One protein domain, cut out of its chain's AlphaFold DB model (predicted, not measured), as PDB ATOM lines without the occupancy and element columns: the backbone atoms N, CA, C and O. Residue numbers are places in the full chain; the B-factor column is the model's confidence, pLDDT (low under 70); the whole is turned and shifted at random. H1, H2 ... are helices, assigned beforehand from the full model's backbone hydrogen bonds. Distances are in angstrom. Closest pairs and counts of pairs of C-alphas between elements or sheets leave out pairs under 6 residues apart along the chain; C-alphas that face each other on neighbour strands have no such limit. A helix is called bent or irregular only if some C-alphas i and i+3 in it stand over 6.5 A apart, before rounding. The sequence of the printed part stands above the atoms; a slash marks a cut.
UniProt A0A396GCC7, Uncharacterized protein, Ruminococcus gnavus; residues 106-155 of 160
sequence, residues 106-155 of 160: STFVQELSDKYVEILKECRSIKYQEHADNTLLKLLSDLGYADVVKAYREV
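AT A GLANCE: This is residues 106 to 155 of the 160 residues of an uncharacterized protein of Ruminococcus gnavus (UniProt A0A396GCC7). Three helices lie side by side in one flat layer, the chain folding back at each turn, with H2 in the middle between H1 and the shorter H3. The printed part has 50 residues with three named helices, H1, H2 and H3 in chain order, no named strand, and the class all helix. It is only just compact, close to loose, with a radius of gyration of the C-alphas of 11.5 A, and spans 32 by 27 by 8 A.

HOW THE PARTS SIT: Start at H1, residues 106 to 120, which forms a helical hairpin with H2, residues 126 to 142. They touch, closest at the C-alphas of Leu 120 and Ala 132, 6.1 A apart, and run opposite ways at a shallow tilt of 16 degrees. H2 forms a second helical hairpin with H3, residues 146 to 153, at a shallow tilt of 21 degrees, opposite ways. H2 touches H3 with residues 137 to 141 alone; the closest C-alphas, of Leu 137 and Val 149, are 5.7 A apart. H1 and H3 are apart. Every O i to N i+4 pair is within hydrogen-bond range in H1 and H3, and 11 of 13 in H2.

IN THESE COORDINATES: Find C-alpha 106 at (-3.717, 55.531, 4.869), where H1 begins its 20.8 A. H2 measures 24.9 A and is irregular: C-alphas 127 and 130 are 7.4 A apart. H3, 10.8 A long, ends at C-alpha 153, (17.741, 43.423, -6.778).

THE WHOLE: The C-alphas farthest apart, of Ser 106 and Lys 127, are 32.9 A apart. Both links are tight, and the printed part has no cut. Look at residues 106 to 107 for pLDDT under 70; the mean of the printed part is 87.1.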
ATOM      1  N   SER A 106      -2.957  56.752   5.159       67.06
ATOM      2  CA  SER A 106      -3.717  55.531   4.869       67.06
ATOM      3  C   SER A 106      -4.343  55.587   3.473       67.06
ATOM      4  O   SER A 106      -4.111  54.697   2.656       67.06
ATOM      5  N   THR A 107      -4.999  56.704   3.130       66.69
ATOM      6  CA  THR A 107      -5.581  56.921   1.792       66.69
ATOM      7  C   THR A 107      -4.532  56.819   0.680       66.69
ATOM      8  O   THR A 107      -4.732  56.096  -0.288       66.69
ATOM      9  N   PHE A 108      -3.371  57.462   0.846       70.44
ATOM     10  CA  PHE A 108      -2.270  57.393  -0.121       70.44
ATOM     11  C   PHE A 108      -1.741  55.965  -0.324       70.44
ATOM     12  O   PHE A 108      -1.444  55.562  -1.450       70.44
ATOM     13  N   VAL A 109      -1.621  55.187   0.756       77.19
ATOM     14  CA  VAL A 109      -1.176  53.787   0.693       77.19
ATOM     15  C   VAL A 109      -2.210  52.920  -0.030       77.19
ATOM     16  O   VAL A 109      -1.816  52.085  -0.846       77.19
ATOM     17  N   GLN A 110      -3.505  53.135   0.215       77.75
ATOM     18  CA  GLN A 110      -4.579  52.394  -0.449       77.75
ATOM     19  C   GLN A 110      -4.660  52.723  -1.946       77.75
ATOM     20  O   GLN A 110      -4.649  51.809  -2.763       77.75
ATOM     21  N   GLU A 111      -4.628  54.004  -2.326       81.50
ATOM     22  CA  GLU A 111      -4.619  54.430  -3.736       81.50
ATOM     23  C   GLU A 111      -3.418  53.860  -4.505       81.50
ATOM     24  O   GLU A 111      -3.539  53.409  -5.651       81.50
ATOM     25  N   LEU A 112      -2.239  53.849  -3.871       83.44
ATOM     26  CA  LEU A 112      -1.060  53.180  -4.413       83.44
ATOM     27  C   LEU A 112      -1.313  51.679  -4.566       83.44
ATOM     28  O   LEU A 112      -1.071  51.134  -5.642       83.44
ATOM     29  N   SER A 113      -1.811  51.016  -3.523       85.12
ATOM     30  CA  SER A 113      -2.118  49.586  -3.549       85.12
ATOM     31  C   SER A 113      -3.065  49.232  -4.699       85.12
ATOM     32  O   SER A 113      -2.720  48.387  -5.526       85.12
ATOM     33  N   ASP A 114      -4.196  49.927  -4.827       88.12
ATOM     34  CA  ASP A 114      -5.221  49.667  -5.846       88.12
ATOM     35  C   ASP A 114      -4.661  49.802  -7.267       88.12
ATOM     36  O   ASP A 114      -4.828  48.907  -8.102       88.12
ATOM     37  N   LYS A 115      -3.897  50.871  -7.528       91.38
ATOM     38  CA  LYS A 115      -3.189  51.069  -8.801       91.38
ATOM     39  C   LYS A 115      -2.289  49.882  -9.145       91.38
ATOM     40  O   LYS A 115      -2.259  49.438 -10.293       91.38
ATOM     41  N   TYR A 116      -1.507  49.397  -8.182       90.50
ATOM     42  CA  TYR A 116      -0.558  48.309  -8.415       90.50
ATOM     43  C   TYR A 116      -1.248  46.941  -8.522       90.50
ATOM     44  O   TYR A 116      -0.813  46.106  -9.317       90.50
ATOM     45  N   VAL A 117      -2.354  46.726  -7.803       90.12
ATOM     46  CA  VAL A 117      -3.205  45.534  -7.931       90.12
ATOM     47  C   VAL A 117      -3.783  45.418  -9.341       90.12
ATOM     48  O   VAL A 117      -3.729  44.332  -9.920       90.12
ATOM     49  N   GLU A 118      -4.279  46.511  -9.929       91.38
ATOM     50  CA  GLU A 118      -4.792  46.502 -11.308       91.38
ATOM     51  C   GLU A 118      -3.722  46.081 -12.327       91.38
ATOM     52  O   GLU A 118      -3.981  45.220 -13.166       91.38
ATOM     53  N   ILE A 119      -2.489  46.580 -12.197       88.62
ATOM     54  CA  ILE A 119      -1.368  46.178 -13.068       88.62
ATOM     55  C   ILE A 119      -1.049  44.682 -12.892       88.62
ATOM     56  O   ILE A 119      -0.851  43.947 -13.862       88.62
ATOM     57  N   LEU A 120      -1.023  44.192 -11.649       88.88
ATOM     58  CA  LEU A 120      -0.699  42.793 -11.359       88.88
ATOM     59  C   LEU A 120      -1.771  41.811 -11.859       88.88
ATOM     60  O   LEU A 120      -1.433  40.676 -12.204       88.88
ATOM     61  N   LYS A 121      -3.040  42.224 -11.984       88.31
ATOM     62  CA  LYS A 121      -4.118  41.390 -12.559       88.31
ATOM     63  C   LYS A 121      -3.868  40.990 -14.019       88.31
ATOM     64  O   LYS A 121      -4.437  39.988 -14.474       88.31
ATOM     65  N   GLU A 122      -3.027  41.728 -14.744       85.69
ATOM     66  CA  GLU A 122      -2.619  41.419 -16.122       85.69
ATOM     67  C   GLU A 122      -1.509  40.348 -16.187       85.69
ATOM     68  O   GLU A 122      -1.356  39.653 -17.196       85.69
ATOM     69  N   CYS A 123      -0.789  40.115 -15.085       84.56
ATOM     70  CA  CYS A 123       0.352  39.198 -14.996       84.56
ATOM     71  C   CYS A 123      -0.064  37.721 -14.811       84.56
ATOM     72  O   CYS A 123       0.362  37.046 -13.878       84.56
ATOM     73  N   ARG A 124      -0.901  37.177 -15.702       79.06
ATOM     74  CA  ARG A 124      -1.528  35.839 -15.535       79.06
ATOM     75  C   ARG A 124      -0.707  34.645 -16.032       79.06
ATOM     76  O   ARG A 124      -1.203  33.522 -16.075       79.06
ATOM     77  N   SER A 125       0.523  34.871 -16.475       78.75
ATOM     78  CA  SER A 125       1.387  33.839 -17.051       78.75
ATOM     79  C   SER A 125       2.778  33.929 -16.452       78.75
ATOM     80  O   SER A 125       3.256  35.020 -16.160       78.75
ATOM     81  N   ILE A 126       3.465  32.789 -16.372       75.50
ATOM     82  CA  ILE A 126       4.854  32.687 -15.906       75.50
ATOM     83  C   ILE A 126       5.815  33.600 -16.690       75.50
ATOM     84  O   ILE A 126       6.822  34.049 -16.163       75.50
ATOM     85  N   LYS A 127       5.465  33.948 -17.938       80.69
ATOM     86  CA  LYS A 127       6.227  34.889 -18.776       80.69
ATOM     87  C   LYS A 127       6.211  36.330 -18.254       80.69
ATOM     88  O   LYS A 127       7.078  37.108 -18.628       80.69
ATOM     89  N   TYR A 128       5.244  36.685 -17.412       83.81
ATOM     90  CA  TYR A 128       5.131  38.011 -16.804       83.81
ATOM     91  C   TYR A 128       5.790  38.091 -15.428       83.81
ATOM     92  O   TYR A 128       5.671  39.115 -14.770       83.81
ATOM     93  N   GLN A 129       6.491  37.047 -14.980       83.19
ATOM     94  CA  GLN A 129       7.055  37.011 -13.634       83.19
ATOM     95  C   GLN A 129       8.075  38.131 -13.385       83.19
ATOM     96  O   GLN A 129       8.020  38.786 -12.349       83.19
ATOM     97  N   GLU A 130       8.937  38.429 -14.359       87.81
ATOM     98  CA  GLU A 130       9.844  39.577 -14.267       87.81
ATOM     99  C   GLU A 130       9.081  40.907 -14.169       87.81
ATOM    100  O   GLU A 130       9.446  41.790 -13.393       87.81
ATOM    101  N   HIS A 131       8.001  41.048 -14.940       88.25
ATOM    102  CA  HIS A 131       7.176  42.249 -14.925       88.25
ATOM    103  C   HIS A 131       6.434  42.415 -13.593       88.25
ATOM    104  O   HIS A 131       6.410  43.517 -13.044       88.25
ATOM    105  N   ALA A 132       5.894  41.329 -13.038       89.69
ATOM    106  CA  ALA A 132       5.247  41.310 -11.732       89.69
ATOM    107  C   ALA A 132       6.232  41.693 -10.616       89.69
ATOM    108  O   ALA A 132       5.938  42.578  -9.813       89.69
ATOM    109  N   ASP A 133       7.437  41.116 -10.623       90.88
ATOM    110  CA  ASP A 133       8.480  41.437  -9.645       90.88
ATOM    111  C   ASP A 133       8.923  42.905  -9.755       90.88
ATOM    112  O   ASP A 133       9.060  43.593  -8.743       90.88
ATOM    113  N   ASN A 134       9.096  43.431 -10.971       91.31
ATOM    114  CA  ASN A 134       9.423  44.845 -11.182       91.31
ATOM    115  C   ASN A 134       8.293  45.783 -10.730       91.31
ATOM    116  O   ASN A 134       8.561  46.860 -10.195       91.31
ATOM    117  N   THR A 135       7.041  45.369 -10.915       93.00
ATOM    118  CA  THR A 135       5.848  46.109 -10.482       93.00
ATOM    119  C   THR A 135       5.784  46.191  -8.958       93.00
ATOM    120  O   THR A 135       5.610  47.279  -8.410       93.00
ATOM    121  N   LEU A 136       6.037  45.077  -8.264       92.38
ATOM    122  CA  LEU A 136       6.100  45.034  -6.803       92.38
ATOM    123  C   LEU A 136       7.255  45.879  -6.245       92.38
ATOM    124  O   LEU A 136       7.082  46.610  -5.271       92.38
ATOM    125  N   LEU A 137       8.431  45.839  -6.883       94.06
ATOM    126  CA  LEU A 137       9.561  46.684  -6.484       94.06
ATOM    127  C   LEU A 137       9.257  48.174  -6.636       94.06
ATOM    128  O   LEU A 137       9.728  48.985  -5.840       94.06
ATOM    129  N   LYS A 138       8.473  48.541  -7.651       93.19
ATOM    130  CA  LYS A 138       8.057  49.924  -7.861       93.19
ATOM    131  C   LYS A 138       7.076  50.385  -6.782       93.19
ATOM    132  O   LYS A 138       7.283  51.461  -6.239       93.19
ATOM    133  N   LEU A 139       6.106  49.548  -6.401       93.50
ATOM    134  CA  LEU A 139       5.236  49.803  -5.244       93.50
ATOM    135  C   LEU A 139       6.057  50.039  -3.970       93.50
ATOM    136  O   LEU A 139       5.870  51.045  -3.295       93.50
ATOM    137  N   LEU A 140       6.999  49.144  -3.658       92.06
ATOM    138  CA  LEU A 140       7.853  49.280  -2.473       92.06
ATOM    139  C   LEU A 140       8.667  50.579  -2.499       92.06
ATOM    140  O   LEU A 140       8.802  51.235  -1.470       92.06
ATOM    141  N   SER A 141       9.179  50.970  -3.668       90.12
ATOM    142  CA  SER A 141       9.875  52.246  -3.834       90.12
ATOM    143  C   SER A 141       8.946  53.447  -3.634       90.12
ATOM    144  O   SER A 141       9.341  54.390  -2.953       90.12
ATOM    145  N   ASP A 142       7.737  53.419  -4.201       87.12
ATOM    146  CA  ASP A 142       6.738  54.490  -4.069       87.12
ATOM    147  C   ASP A 142       6.246  54.629  -2.615       87.12
ATOM    148  O   ASP A 142       5.940  55.731  -2.164       87.12
ATOM    149  N   LEU A 143       6.251  53.530  -1.851       86.38
ATOM    150  CA  LEU A 143       5.995  53.502  -0.405       86.38
ATOM    151  C   LEU A 143       7.209  53.930   0.450       86.38
ATOM    152  O   LEU A 143       7.098  54.005   1.673       86.38
ATOM    153  N   GLY A 144       8.365  54.207  -0.166       86.62
ATOM    154  CA  GLY A 144       9.576  54.692   0.508       86.62
ATOM    155  C   GLY A 144      10.570  53.614   0.959       86.62
ATOM    156  O   GLY A 144      11.581  53.940   1.577       86.62
ATOM    157  N   TYR A 145      10.361  52.340   0.620       91.94
ATOM    158  CA  TYR A 145      11.233  51.219   1.004       91.94
ATOM    159  C   TYR A 145      12.402  50.993   0.027       91.94
ATOM    160  O   TYR A 145      12.681  49.866  -0.391       91.94
ATOM    161  N   ALA A 146      13.112  52.060  -0.351       91.56
ATOM    162  CA  ALA A 146      14.197  52.003  -1.338       91.56
ATOM    163  C   ALA A 146      15.321  51.011  -0.967       91.56
ATOM    164  O   ALA A 146      15.857  50.331  -1.847       91.56
ATOM    165  N   ASP A 147      15.640  50.871   0.322       92.44
ATOM    166  CA  ASP A 147      16.668  49.935   0.797       92.44
ATOM    167  C   ASP A 147      16.266  48.468   0.581       92.44
ATOM    168  O   ASP A 147      17.086  47.654   0.153       92.44
ATOM    169  N   VAL A 148      14.984  48.140   0.790       93.56
ATOM    170  CA  VAL A 148      14.435  46.799   0.524       93.56
ATOM    171  C   VAL A 148      14.504  46.491  -0.969       93.56
ATOM    172  O   VAL A 148      14.930  45.404  -1.362       93.56
ATOM    173  N   VAL A 149      14.149  47.466  -1.815       94.31
ATOM    174  CA  VAL A 149      14.235  47.334  -3.278       94.31
ATOM    175  C   VAL A 149      15.672  47.068  -3.719       94.31
ATOM    176  O   VAL A 149      15.906  46.196  -4.559       94.31
ATOM    177  N   LYS A 150      16.643  47.791  -3.150       94.56
ATOM    178  CA  LYS A 150      18.064  47.603  -3.454       94.56
ATOM    179  C   LYS A 150      18.535  46.200  -3.070       94.56
ATOM    180  O   LYS A 150      19.102  45.521  -3.918       94.56
ATOM    181  N   ALA A 151      18.242  45.758  -1.847       95.44
ATOM    182  CA  ALA A 151      18.617  44.429  -1.371       95.44
ATOM    183  C   ALA A 151      18.003  43.314  -2.233       95.44
ATOM    184  O   ALA A 151      18.680  42.359  -2.604       95.44
ATOM    185  N   TYR A 152      16.734  43.449  -2.620       93.31
ATOM    186  CA  TYR A 152      16.058  42.441  -3.432       93.31
ATOM    187  C   TYR A 152      16.602  42.342  -4.865       93.31
ATOM    188  O   TYR A 152      16.620  41.256  -5.440       93.31
ATOM    189  N   ARG A 153      17.097  43.443  -5.448       90.62
ATOM    190  CA  ARG A 153      17.741  43.423  -6.778       90.62
ATOM    191  C   ARG A 153      19.040  42.617  -6.816       90.62
ATOM    192  O   ARG A 153      19.449  42.205  -7.895       90.62
ATOM    193  N   GLU A 154      19.679  42.396  -5.671       93.19
ATOM    194  CA  GLU A 154      20.900  41.591  -5.560       93.19
ATOM    195  C   GLU A 154      20.600  40.082  -5.459       93.19
ATOM    196  O   GLU A 154      21.508  39.261  -5.589       93.19
ATOM    197  N   VAL A 155      19.333  39.698  -5.255       90.94
ATOM    198  CA  VAL A 155      18.921  38.293  -5.143       90.94
ATOM    199  C   VAL A 155      18.957  37.627  -6.526       90.94
ATOM    200  O   VAL A 155      18.268  38.091  -7.440       90.94
TER     201      VAL A 155